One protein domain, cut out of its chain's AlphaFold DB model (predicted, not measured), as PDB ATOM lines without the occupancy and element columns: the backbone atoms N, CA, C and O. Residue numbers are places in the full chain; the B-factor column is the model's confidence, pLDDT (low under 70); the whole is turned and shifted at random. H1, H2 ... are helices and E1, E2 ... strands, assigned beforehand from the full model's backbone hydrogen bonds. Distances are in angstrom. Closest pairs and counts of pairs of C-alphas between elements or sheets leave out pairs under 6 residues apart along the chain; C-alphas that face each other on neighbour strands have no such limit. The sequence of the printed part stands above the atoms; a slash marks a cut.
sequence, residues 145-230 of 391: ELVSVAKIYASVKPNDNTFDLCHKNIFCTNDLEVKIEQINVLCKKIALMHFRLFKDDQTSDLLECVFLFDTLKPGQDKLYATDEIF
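AT A GLANCE: This is residues 145 to 230 of the 391 residues of an uncharacterized protein of Mycoplasma mucosicanis (UniProt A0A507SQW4). Two small sheets of three strands, joined at their rims, make a barrel-like body whose ring is not closed by strand pairing: a long, strongly twisted sheet E3 E4 E5 is one wall, and a short sheet E2 E1 E6 is the other, E2 coming close to E3 and E6 to E5. The short helix H1 is at one end and only grazes the long sheet, while the long link from E1 to E2 has no named element. The printed part has 86 residues, in the order H1 E1 E2 E3 E4 E5 E6; both sheets are antiparallel, and the class is mostly strand, though under half of the residues are in named elements. It is compact, with a radius of gyration of the C-alphas of 12.5 A, and elongated, with spans of 38 by 23 by 22 A.

HOW THE PARTS SIT: The larger sheet is a meander, each strand the antiparallel neighbour of the one before: E3, residues 177 to 185, E4, residues 190 to 199, and E5, residues 207 to 212. E3 and E4 form a hairpin, with N 179 and O 196 at 2.9 A, within hydrogen-bond range. E4 and E5 form another, with N 193 and O 209 at 2.9 A. E3 bends by 65 degrees at residue 181. In the other sheet E1, residues 152 to 155, is the inner strand, and E2, residues 170 to 172, and E6, residues 222 to 224, are the edge strands. E1 and E2 form a hairpin, with N 153 and O 171 at 2.9 A; E1 and E6 are antiparallel, with N 154 and O 223 at 2.8 A. Between the sheets, the closest C-alphas of E2 and E3 are those of Phe 171 and Val 178, 6.5 A apart, and those of E5 and E6 are Phe 211 and Tyr 224, 6.9 A apart. E1 and E5 are near each other, while E1 and E4 are apart. H1, residues 145 to 148, only grazes the larger sheet with residues 146 to 147, and is too short for an O i to N i+4 pair.

IN THESE COORDINATES: H1 begins at C-alpha 145, (13.635, 27.886, -39.381). E4 is 28.3 A long, from C-alpha 190 at (26.533, 3.334, -45.021) to C-alpha 199; E3 is 21.9 A, E5 16.9 A and E1 10.2 A. E6 ends at C-alpha 224, (16.772, 8.641, -39.611).

THE WHOLE: The two C-alphas farthest apart, those of Asp 201 and Pro 218, are 39.4 A apart. The printed part has no cut. The link from E1 to E2, residues 156 to 169, is long. Mean pLDDT of the printed part is 92.1, and no printed residue is under 70.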
ATOM      1  N   GLU A 145      13.990  28.547 -40.637       96.94
ATOM      2  CA  GLU A 145      13.635  27.886 -39.381       96.94
ATOM      3  C   GLU A 145      13.154  26.450 -39.635       96.94
ATOM      4  O   GLU A 145      13.666  25.515 -39.014       96.94
ATOM      5  N   LEU A 146      12.269  26.241 -40.618       96.75
ATOM      6  CA  LEU A 146      11.809  24.904 -41.008       96.75
ATOM      7  C   LEU A 146      12.942  23.990 -41.475       96.75
ATOM      8  O   LEU A 146      12.941  22.813 -41.115       96.75
ATOM      9  N   VAL A 147      13.891  24.512 -42.257       96.31
ATOM     10  CA  VAL A 147      15.074  23.766 -42.709       96.31
ATOM     11  C   VAL A 147      15.942  23.353 -41.519       96.31
ATOM     12  O   VAL A 147      16.407  22.219 -41.481       96.31
ATOM     13  N   SER A 148      16.121  24.225 -40.521       94.69
ATOM     14  CA  SER A 148      16.981  23.951 -39.359       94.69
ATOM     15  C   SER A 148      16.470  22.831 -38.446       94.69
ATOM     16  O   SER A 148      17.260  22.161 -37.786       94.69
ATOM     17  N   VAL A 149      15.152  22.610 -38.417       96.19
ATOM     18  CA  VAL A 149      14.514  21.559 -37.604       96.19
ATOM     19  C   VAL A 149      14.110  20.333 -38.426       96.19
ATOM     20  O   VAL A 149      13.566  19.372 -37.879       96.19
ATOM     21  N   ALA A 150      14.343  20.358 -39.739       96.81
ATOM     22  CA  ALA A 150      14.029  19.263 -40.643       96.81
ATOM     23  C   ALA A 150      14.924  18.052 -40.378       96.81
ATOM     24  O   ALA A 150      16.147  18.159 -40.353       96.81
ATOM     25  N   LYS A 151      14.317  16.871 -40.241       97.19
ATOM     26  CA  LYS A 151      15.043  15.601 -40.178       97.19
ATOM     27  C   LYS A 151      14.737  14.776 -41.408       97.19
ATOM     28  O   LYS A 151      13.574  14.596 -41.776       97.19
ATOM     29  N   ILE A 152      15.783  14.230 -42.011       97.81
ATOM     30  CA  ILE A 152      15.641  13.315 -43.135       97.81
ATOM     31  C   ILE A 152      15.571  11.886 -42.618       97.81
ATOM     32  O   ILE A 152      16.307  11.500 -41.709       97.81
ATOM     33  N   TYR A 153      14.686  11.087 -43.200       97.69
ATOM     34  CA  TYR A 153      14.623   9.661 -42.933       97.69
ATOM     35  C   TYR A 153      14.386   8.860 -44.209       97.69
ATOM     36  O   TYR A 153      13.812   9.348 -45.181       97.69
ATOM     37  N   ALA A 154      14.822   7.607 -44.183       97.38
ATOM     38  CA  ALA A 154      14.538   6.616 -45.198       97.38
ATOM     39  C   ALA A 154      13.440   5.668 -44.703       97.38
ATOM     40  O   ALA A 154      13.510   5.187 -43.573       97.38
ATOM     41  N   SER A 155      12.443   5.381 -45.537       96.88
ATOM     42  CA  SER A 155      11.541   4.247 -45.335       96.88
ATOM     43  C   SER A 155      12.281   2.967 -45.704       96.88
ATOM     44  O   SER A 155      12.783   2.841 -46.822       96.88
ATOM     45  N   VAL A 156      12.380   2.045 -44.753       95.62
ATOM     46  CA  VAL A 156      13.169   0.815 -44.868       95.62
ATOM     47  C   VAL A 156      12.321  -0.393 -44.491       95.62
ATOM     48  O   VAL A 156      11.459  -0.332 -43.616       95.62
ATOM     49  N   LYS A 157      12.553  -1.517 -45.159       91.12
ATOM     50  CA  LYS A 157      11.953  -2.817 -44.856       91.12
ATOM     51  C   LYS A 157      12.939  -3.699 -44.088       91.12
ATOM     52  O   LYS A 157      14.149  -3.458 -44.104       91.12
ATOM     53  N   PRO A 158      12.458  -4.771 -43.434       81.12
ATOM     54  CA  PRO A 158      13.345  -5.770 -42.855       81.12
ATOM     55  C   PRO A 158      14.314  -6.319 -43.908       81.12
ATOM     56  O   PRO A 158      13.882  -6.794 -44.958       81.12
ATOM     57  N   ASN A 159      15.608  -6.315 -43.580       78.50
ATOM     58  CA  ASN A 159      16.726  -6.718 -44.447       78.50
ATOM     59  C   ASN A 159      17.088  -5.744 -45.577       78.50
ATOM     60  O   ASN A 159      17.981  -6.069 -46.369       78.50
ATOM     61  N   ASP A 160      16.465  -4.564 -45.636       84.19
ATOM     62  CA  ASP A 160      16.953  -3.510 -46.517       84.19
ATOM     63  C   ASP A 160      18.391  -3.158 -46.143       84.19
ATOM     64  O   ASP A 160      18.825  -3.206 -44.988       84.19
ATOM     65  N   ASN A 161      19.148  -2.812 -47.167       85.94
ATOM     66  CA  ASN A 161      20.508  -2.332 -47.041       85.94
ATOM     67  C   ASN A 161      20.639  -1.040 -47.846       85.94
ATOM     68  O   ASN A 161      19.747  -0.632 -48.586       85.94
ATOM     69  N   THR A 162      21.787  -0.393 -47.741       83.75
ATOM     70  CA  THR A 162      22.036   0.880 -48.430       83.75
ATOM     71  C   THR A 162      21.878   0.846 -49.940       83.75
ATOM     72  O   THR A 162      21.609   1.886 -50.531       83.75
ATOM     73  N   PHE A 163      22.045  -0.309 -50.588       79.56
ATOM     74  CA  PHE A 163      21.865  -0.401 -52.034       79.56
ATOM     75  C   PHE A 163      20.396  -0.246 -52.442       79.56
ATOM     76  O   PHE A 163      20.135   0.069 -53.603       79.56
ATOM     77  N   ASP A 164      19.462  -0.446 -51.509       86.62
ATOM     78  CA  ASP A 164      18.018  -0.295 -51.705       86.62
ATOM     79  C   ASP A 164      17.555   1.159 -51.515       86.62
ATOM     80  O   ASP A 164      16.424   1.513 -51.859       86.62
ATOM     81  N   LEU A 165      18.447   2.025 -51.019       90.31
ATOM     82  CA  LEU A 165      18.183   3.441 -50.829       90.31
ATOM     83  C   LEU A 165      18.020   4.137 -52.187       90.31
ATOM     84  O   LEU A 165      18.906   4.104 -53.040       90.31
ATOM     85  N   CYS A 166      16.881   4.793 -52.385       89.50
ATOM     86  CA  CYS A 166      16.576   5.550 -53.593       89.50
ATOM     87  C   CYS A 166      15.642   6.716 -53.266       89.50
ATOM     88  O   CYS A 166      15.064   6.774 -52.182       89.50
ATOM     89  N   HIS A 167      15.448   7.623 -54.225       91.81
ATOM     90  CA  HIS A 167      14.673   8.844 -54.006       91.81
ATOM     91  C   HIS A 167      13.228   8.620 -53.554       91.81
ATOM     92  O   HIS A 167      12.689   9.440 -52.823       91.81
ATOM     93  N   LYS A 168      12.615   7.495 -53.934       93.12
ATOM     94  CA  LYS A 168      11.233   7.160 -53.559       93.12
ATOM     95  C   LYS A 168      11.072   6.837 -52.076       93.12
ATOM     96  O   LYS A 168       9.954   6.832 -51.574       93.12
ATOM     97  N   ASN A 169      12.179   6.544 -51.401       95.00
ATOM     98  CA  ASN A 169      12.176   6.058 -50.032       95.00
ATOM     99  C   ASN A 169      12.727   7.104 -49.060       95.00
ATOM    100  O   ASN A 169      12.864   6.782 -47.889       95.00
ATOM    101  N   ILE A 170      13.057   8.316 -49.509       97.38
ATOM    102  CA  ILE A 170      13.600   9.384 -48.666       97.38
ATOM    103  C   ILE A 170      12.528  10.434 -48.416       97.38
ATOM    104  O   ILE A 170      11.862  10.892 -49.341       97.38
ATOM    105  N   PHE A 171      12.406  10.843 -47.161       97.25
ATOM    106  CA  PHE A 171      11.373  11.753 -46.700       97.25
ATOM    107  C   PHE A 171      11.944  12.760 -45.704       97.25
ATOM    108  O   PHE A 171      12.964  12.511 -45.056       97.25
ATOM    109  N   CYS A 172      11.249  13.883 -45.558       97.50
ATOM    110  CA  CYS A 172      11.478  14.863 -44.505       97.50
ATOM    111  C   CYS A 172      10.413  14.696 -43.412       97.50
ATOM    112  O   CYS A 172       9.279  14.319 -43.701       97.50
ATOM    113  N   THR A 173      10.748  14.970 -42.151       96.00
ATOM    114  CA  THR A 173       9.768  14.994 -41.046       96.00
ATOM    115  C   THR A 173       8.762  16.136 -41.141       96.00
ATOM    116  O   THR A 173       7.748  16.119 -40.445       96.00
ATOM    117  N   ASN A 174       9.052  17.126 -41.977       94.44
ATOM    118  CA  ASN A 174       8.309  18.365 -42.099       94.44
ATOM    119  C   ASN A 174       7.686  18.412 -43.498       94.44
ATOM    120  O   ASN A 174       8.029  17.619 -44.371       94.44
ATOM    121  N   ASP A 175       6.828  19.396 -43.735       93.50
ATOM    122  CA  ASP A 175       6.197  19.649 -45.034       93.50
ATOM    123  C   ASP A 175       7.163  20.317 -46.041       93.50
ATOM    124  O   ASP A 175       6.832  21.312 -46.676       93.50
ATOM    125  N   LEU A 176       8.408  19.830 -46.093       96.56
ATOM    126  CA  LEU A 176       9.438  20.228 -47.049       96.56
ATOM    127  C   LEU A 176       9.626  19.096 -48.057       96.56
ATOM    128  O   LEU A 176       9.780  17.931 -47.677       96.56
ATOM    129  N   GLU A 177       9.697  19.441 -49.335       96.94
ATOM    130  CA  GLU A 177      10.043  18.487 -50.379       96.94
ATOM    131  C   GLU A 177      11.555  18.250 -50.395       96.94
ATOM    132  O   GLU A 177      12.353  19.190 -50.344       96.94
ATOM    133  N   VAL A 178      11.965  16.984 -50.484       97.75
ATOM    134  CA  VAL A 178      13.377  16.597 -50.567       97.75
ATOM    135  C   VAL A 178      13.733  16.334 -52.021       97.75
ATOM    136  O   VAL A 178      13.268  15.363 -52.619       97.75
ATOM    137  N   LYS A 179      14.624  17.148 -52.588       96.94
ATOM    138  CA  LYS A 179      15.240  16.851 -53.882       96.94
ATOM    139  C   LYS A 179      16.623  16.273 -53.658       96.94
ATOM    140  O   LYS A 179      17.528  16.940 -53.158       96.94
ATOM    141  N   ILE A 180      16.790  15.032 -54.076       96.56
ATOM    142  CA  ILE A 180      18.067  14.339 -53.976       96.56
ATOM    143  C   ILE A 180      18.919  14.701 -55.180       96.56
ATOM    144  O   ILE A 180      18.512  14.504 -56.323       96.56
ATOM    145  N   GLU A 181      20.107  15.225 -54.906       93.25
ATOM    146  CA  GLU A 181      21.103  15.534 -55.928       93.25
ATOM    147  C   GLU A 181      22.026  14.326 -56.142       93.25
ATOM    148  O   GLU A 181      22.379  14.009 -57.278       93.25
ATOM    149  N   GLN A 182      22.385  13.613 -55.065       88.56
ATOM    150  CA  GLN A 182      23.274  12.453 -55.135       88.56
ATOM    151  C   GLN A 182      23.082  11.496 -53.948       88.56
ATOM    152  O   GLN A 182      22.919  11.930 -52.810       88.56
ATOM    153  N   ILE A 183      23.165  10.187 -54.209       90.81
ATOM    154  CA  ILE A 183      23.304   9.142 -53.183       90.81
ATOM    155  C   ILE A 183      24.589   8.369 -53.477       90.81
ATOM    156  O   ILE A 183      24.730   7.750 -54.532       90.81
ATOM    157  N   ASN A 184      25.519   8.388 -52.530       83.88
ATOM    158  CA  ASN A 184      26.778   7.662 -52.581       83.88
ATOM    159  C   ASN A 184      26.724   6.492 -51.600       83.88
ATOM    160  O   ASN A 184      26.908   6.659 -50.394       83.88
ATOM    161  N   VAL A 185      26.481   5.293 -52.124       85.44
ATOM    162  CA  VAL A 185      26.537   4.063 -51.326       85.44
ATOM    163  C   VAL A 185      27.999   3.689 -51.102       85.44
ATOM    164  O   VAL A 185      28.681   3.265 -52.033       85.44
ATOM    165  N   LEU A 186      28.480   3.853 -49.870       76.38
ATOM    166  CA  LEU A 186      29.871   3.568 -49.507       76.38
ATOM    167  C   LEU A 186      30.075   2.073 -49.231       76.38
ATOM    168  O   LEU A 186      31.070   1.480 -49.640       76.38
ATOM    169  N   CYS A 187      29.119   1.444 -48.546       77.06
ATOM    170  CA  CYS A 187      29.095   0.005 -48.282       77.06
ATOM    171  C   CYS A 187      27.658  -0.452 -47.992       77.06
ATOM    172  O   CYS A 187      26.762   0.381 -47.960       77.06
ATOM    173  N   LYS A 188      27.431  -1.748 -47.704       79.31
ATOM    174  CA  LYS A 188      26.103  -2.321 -47.358       79.31
ATOM    175  C   LYS A 188      25.368  -1.606 -46.216       79.31
ATOM    176  O   LYS A 188      24.158  -1.772 -46.092       79.31
ATOM    177  N   LYS A 189      26.099  -0.891 -45.359       87.31
ATOM    178  CA  LYS A 189      25.563  -0.278 -44.142       87.31
ATOM    179  C   LYS A 189      25.544   1.248 -44.166       87.31
ATOM    180  O   LYS A 189      24.754   1.836 -43.446       87.31
ATOM    181  N   ILE A 190      26.366   1.877 -45.007       87.31
ATOM    182  CA  ILE A 190      26.533   3.334 -45.021       87.31
ATOM    183  C   ILE A 190      26.253   3.932 -46.397       87.31
ATOM    184  O   ILE A 190      26.829   3.504 -47.404       87.31
ATOM    185  N   ALA A 191      25.388   4.943 -46.424       91.00
ATOM    186  CA  ALA A 191      25.140   5.777 -47.592       91.00
ATOM    187  C   ALA A 191      25.253   7.257 -47.215       91.00
ATOM    188  O   ALA A 191      24.679   7.693 -46.221       91.00
ATOM    189  N   LEU A 192      25.982   8.016 -48.026       91.00
ATOM    190  CA  LEU A 192      26.090   9.468 -47.936       91.00
ATOM    191  C   LEU A 192      25.126  10.088 -48.949       91.00
ATOM    192  O   LEU A 192      25.110   9.670 -50.108       91.00
ATOM    193  N   MET A 193      24.333  11.069 -48.538       94.88
ATOM    194  CA  MET A 193      23.345  11.707 -49.402       94.88
ATOM    195  C   MET A 193      23.550  13.218 -49.457       94.88
ATOM    196  O   MET A 193      23.682  13.865 -48.423       94.88
ATOM    197  N   HIS A 194      23.501  13.768 -50.672       94.31
ATOM    198  CA  HIS A 194      23.448  15.203 -50.939       94.31
ATOM    199  C   HIS A 194      22.061  15.583 -51.440       94.31
ATOM    200  O   HIS A 194      21.546  14.979 -52.388       94.31
ATOM    201  N   PHE A 195      21.452  16.590 -50.825       96.75
ATOM    202  CA  PHE A 195      20.072  16.966 -51.111       96.75
ATOM    203  C   PHE A 195      19.829  18.462 -50.907       96.75
ATOM    204  O   PHE A 195      20.651  19.187 -50.348       96.75
ATOM    205  N   ARG A 196      18.681  18.926 -51.392       98.00
ATOM    206  CA  ARG A 196      18.135  20.258 -51.137       98.00
ATOM    207  C   ARG A 196      16.689  20.123 -50.677       98.00
ATOM    208  O   ARG A 196      16.001  19.183 -51.077       98.00
ATOM    209  N   LEU A 197      16.245  21.063 -49.855       97.94
ATOM    210  CA  LEU A 197      14.874  21.159 -49.373       97.94
ATOM    211  C   LEU A 197      14.142  22.284 -50.101       97.94
ATOM    212  O   LEU A 197      14.739  23.326 -50.381       97.94
ATOM    213  N   PHE A 198      12.868  22.058 -50.410       97.38
ATOM    214  CA  PHE A 198      12.022  22.982 -51.164       97.38
ATOM    215  C   PHE A 198      10.690  23.175 -50.454       97.38
ATOM    216  O   PHE A 198      10.147  22.236 -49.865       97.38
ATOM    217  N   LYS A 199      10.171  24.399 -50.534       96.69
ATOM    218  CA  LYS A 199       8.792  24.739 -50.188       96.69
ATOM    219  C   LYS A 199       8.412  26.036 -50.886       96.69
ATOM    220  O   LYS A 199       9.164  27.008 -50.813       96.69
ATOM    221  N   ASP A 200       7.262  26.045 -51.550       93.81
ATOM    222  CA  ASP A 200       6.838  27.135 -52.430       93.81
ATOM    223  C   ASP A 200       7.956  27.485 -53.442       93.81
ATOM    224  O   ASP A 200       8.455  26.615 -54.152       93.81
ATOM    225  N   ASP A 201       8.404  28.743 -53.462       94.94
ATOM    226  CA  ASP A 201       9.492  29.225 -54.325       94.94
ATOM    227  C   ASP A 201      10.863  29.262 -53.620       94.94
ATOM    228  O   ASP A 201      11.820  29.834 -54.146       94.94
ATOM    229  N   GLN A 202      10.967  28.716 -52.405       96.94
ATOM    230  CA  GLN A 202      12.200  28.718 -51.616       96.94
ATOM    231  C   GLN A 202      12.973  27.411 -51.797       96.94
ATOM    232  O   GLN A 202      12.409  26.329 -51.972       96.94
ATOM    233  N   THR A 203      14.301  27.505 -51.761       97.62
ATOM    234  CA  THR A 203      15.212  26.364 -51.900       97.62
ATOM    235  C   THR A 203      16.366  26.519 -50.923       97.62
ATOM    236  O   THR A 203      16.983  27.580 -50.863       97.62
ATOM    237  N   SER A 204      16.684  25.459 -50.182       98.00
ATOM    238  CA  SER A 204      17.833  25.458 -49.277       98.00
ATOM    239  C   SER A 204      19.165  25.406 -50.034       98.00
ATOM    240  O   SER A 204      19.243  25.022 -51.211       98.00
ATOM    241  N   ASP A 205      20.253  25.681 -49.317       96.94
ATOM    242  CA  ASP A 205      21.593  25.288 -49.748       96.94
ATOM    243  C   ASP A 205      21.724  23.763 -49.903       96.94
ATOM    244  O   ASP A 205      20.822  22.999 -49.546       96.94
ATOM    245  N   LEU A 206      22.832  23.321 -50.507       95.94
ATOM    246  CA  LEU A 206      23.142  21.897 -50.619       95.94
ATOM    247  C   LEU A 206      23.485  21.354 -49.229       95.94
ATOM    248  O   LEU A 206      24.463  21.789 -48.624       95.94
ATOM    249  N   LEU A 207      22.690  20.400 -48.764       95.50
ATOM    250  CA  LEU A 207      22.846  19.729 -47.480       95.50
ATOM    251  C   LEU A 207      23.425  18.326 -47.683       95.50
ATOM    252  O   LEU A 207      23.331  17.742 -48.769       95.50
ATOM    253  N   GLU A 208      24.026  17.791 -46.627       94.44
ATOM    254  CA  GLU A 208      24.660  16.476 -46.598       94.44
ATOM    255  C   GLU A 208      24.219  15.719 -45.345       94.44
ATOM    256  O   GLU A 208      24.161  16.301 -44.267       94.44
ATOM    257  N   CYS A 209      23.905  14.430 -45.482       95.12
ATOM    258  CA  CYS A 209      23.600  13.563 -44.344       95.12
ATOM    259  C   CYS A 209      24.033  12.113 -44.599       95.12
ATOM    260  O   CYS A 209      24.253  11.703 -45.744       95.12
ATOM    261  N   VAL A 210      24.117  11.311 -43.536       94.12
ATOM    262  CA  VAL A 210      24.526   9.900 -43.599       94.12
ATOM    263  C   VAL A 210      23.410   8.987 -43.107       94.12
ATOM    264  O   VAL A 210      22.808   9.224 -42.066       94.12
ATOM    265  N   PHE A 211      23.167   7.891 -43.821       94.81
ATOM    266  CA  PHE A 211      22.331   6.790 -43.349       94.81
ATOM    267  C   PHE A 211      23.204   5.637 -42.857       94.81
ATOM    268  O   PHE A 211      23.995   5.095 -43.632       94.81
ATOM    269  N   LEU A 212      23.021   5.253 -41.590       91.94
ATOM    270  CA  LEU A 212      23.722   4.151 -40.921       91.94
ATOM    271  C   LEU A 212      22.754   2.987 -40.662       91.94
ATOM    272  O   LEU A 212      22.081   2.928 -39.630       91.94
ATOM    273  N   PHE A 213      22.662   2.052 -41.605       91.94
ATOM    274  CA  PHE A 213      21.756   0.896 -41.539       91.94
ATOM    275  C   PHE A 213      22.118  -0.087 -40.415       91.94
ATOM    276  O   PHE A 213      21.286  -0.889 -40.009       91.94
ATOM    277  N   ASP A 214      23.331  -0.018 -39.872       87.44
ATOM    278  CA  ASP A 214      23.755  -0.725 -38.659       87.44
ATOM    279  C   ASP A 214      22.952  -0.315 -37.420       87.44
ATOM    280  O   ASP A 214      22.810  -1.113 -36.495       87.44
ATOM    281  N   THR A 215      22.416   0.906 -37.397       87.81
ATOM    282  CA  THR A 215      21.587   1.388 -36.285       87.81
ATOM    283  C   THR A 215      20.125   0.950 -36.392       87.81
ATOM    284  O   THR A 215      19.340   1.197 -35.472       87.81
ATOM    285  N   LEU A 216      19.748   0.289 -37.494       90.62
ATOM    286  CA  LEU A 216      18.379  -0.143 -37.732       90.62
ATOM    287  C   LEU A 216      18.014  -1.288 -36.784       90.62
ATOM    288  O   LEU A 216      18.572  -2.385 -36.851       90.62
ATOM    289  N   LYS A 217      17.046  -1.042 -35.900       91.31
ATOM    290  CA  LYS A 217      16.555  -2.069 -34.979       91.31
ATOM    291  C   LYS A 217      15.567  -3.003 -35.689       91.31
ATOM    292  O   LYS A 217      14.832  -2.558 -36.575       91.31
ATOM    293  N   PRO A 218      15.480  -4.288 -35.295       90.38
ATOM    294  CA  PRO A 218      14.457  -5.187 -35.819       90.38
ATOM    295  C   PRO A 218      13.047  -4.592 -35.667       90.38
ATOM    296  O   PRO A 218      12.666  -4.167 -34.579       90.38
ATOM    297  N   GLY A 219      12.281  -4.568 -36.762       92.06
ATOM    298  CA  GLY A 219      10.914  -4.031 -36.801       92.06
ATOM    299  C   GLY A 219      10.803  -2.519 -37.032       92.06
ATOM    300  O   GLY A 219       9.689  -2.015 -37.128       92.06
ATOM    301  N   GLN A 220      11.921  -1.800 -37.145       94.56
ATOM    302  CA  GLN A 220      11.927  -0.378 -37.476       94.56
ATOM    303  C   GLN A 220      11.708  -0.175 -38.984       94.56
ATOM    304  O   GLN A 220      12.372  -0.808 -39.801       94.56
ATOM    305  N   ASP A 221      10.786   0.719 -39.339       96.25
ATOM    306  CA  ASP A 221      10.397   1.049 -40.719       96.25
ATOM    307  C   ASP A 221      10.951   2.402 -41.202       96.25
ATOM    308  O   ASP A 221      10.862   2.736 -42.383       96.25
ATOM    309  N   LYS A 222      11.543   3.185 -40.293       97.00
ATOM    310  CA  LYS A 222      12.161   4.487 -40.574       97.00
ATOM    311  C   LYS A 222      13.594   4.532 -40.074       97.00
ATOM    312  O   LYS A 222      13.820   4.437 -38.871       97.00
ATOM    313  N   LEU A 223      14.551   4.767 -40.962       96.25
ATOM    314  CA  LEU A 223      15.942   5.040 -40.613       96.25
ATOM    315  C   LEU A 223      16.204   6.542 -40.720       96.25
ATOM    316  O   LEU A 223      16.208   7.082 -41.820       96.25
ATOM    317  N   TYR A 224      16.416   7.221 -39.596       96.81
ATOM    318  CA  TYR A 224      16.772   8.641 -39.611       96.81
ATOM    319  C   TYR A 224      18.227   8.821 -40.042       96.81
ATOM    320  O   TYR A 224      19.096   8.046 -39.637       96.81
ATOM    321  N   ALA A 225      18.476   9.832 -40.870       96.00
ATOM    322  CA  ALA A 225      19.828  10.241 -41.202       96.00
ATOM    323  C   ALA A 225      20.507  10.867 -39.975       96.00
ATOM    324  O   ALA A 225      19.843  11.433 -39.103       96.00
ATOM    325  N   THR A 226      21.828  10.762 -39.922       92.81
ATOM    326  CA  THR A 226      22.676  11.473 -38.966       92.81
ATOM    327  C   THR A 226      23.470  12.557 -39.685       92.81
ATOM    328  O   THR A 226      23.902  12.367 -40.829       92.81
ATOM    329  N   ASP A 227      23.669  13.678 -38.998       82.06
ATOM    330  CA  ASP A 227      24.528  14.778 -39.446       82.06
ATOM    331  C   ASP A 227      26.007  14.496 -39.115       82.06
ATOM    332  O   ASP A 227      26.916  15.133 -39.649       82.06
ATOM    333  N   GLU A 228      26.269  13.505 -38.255       79.56
ATOM    334  CA  GLU A 228      27.617  13.085 -37.884       79.56
ATOM    335  C   GLU A 228      28.230  12.225 -38.990       79.56
ATOM    336  O   GLU A 228      28.120  10.995 -39.026       79.56
ATOM    337  N   ILE A 229      28.911  12.891 -39.917       77.06
ATOM    338  CA  ILE A 229      29.824  12.225 -40.839       77.06
ATOM    339  C   ILE A 229      31.029  11.787 -40.023       77.06
ATOM    340  O   ILE A 229      31.836  12.618 -39.627       77.06
ATOM    341  N   PHE A 230      31.163  10.484 -39.800       80.50
ATOM    342  CA  PHE A 230      32.350   9.920 -39.171       80.50
ATOM    343  C   PHE A 230      33.552  10.073 -40.117       80.50
ATOM    344  O   PHE A 230      33.632   9.406 -41.159       80.50
TER     345      PHE A 230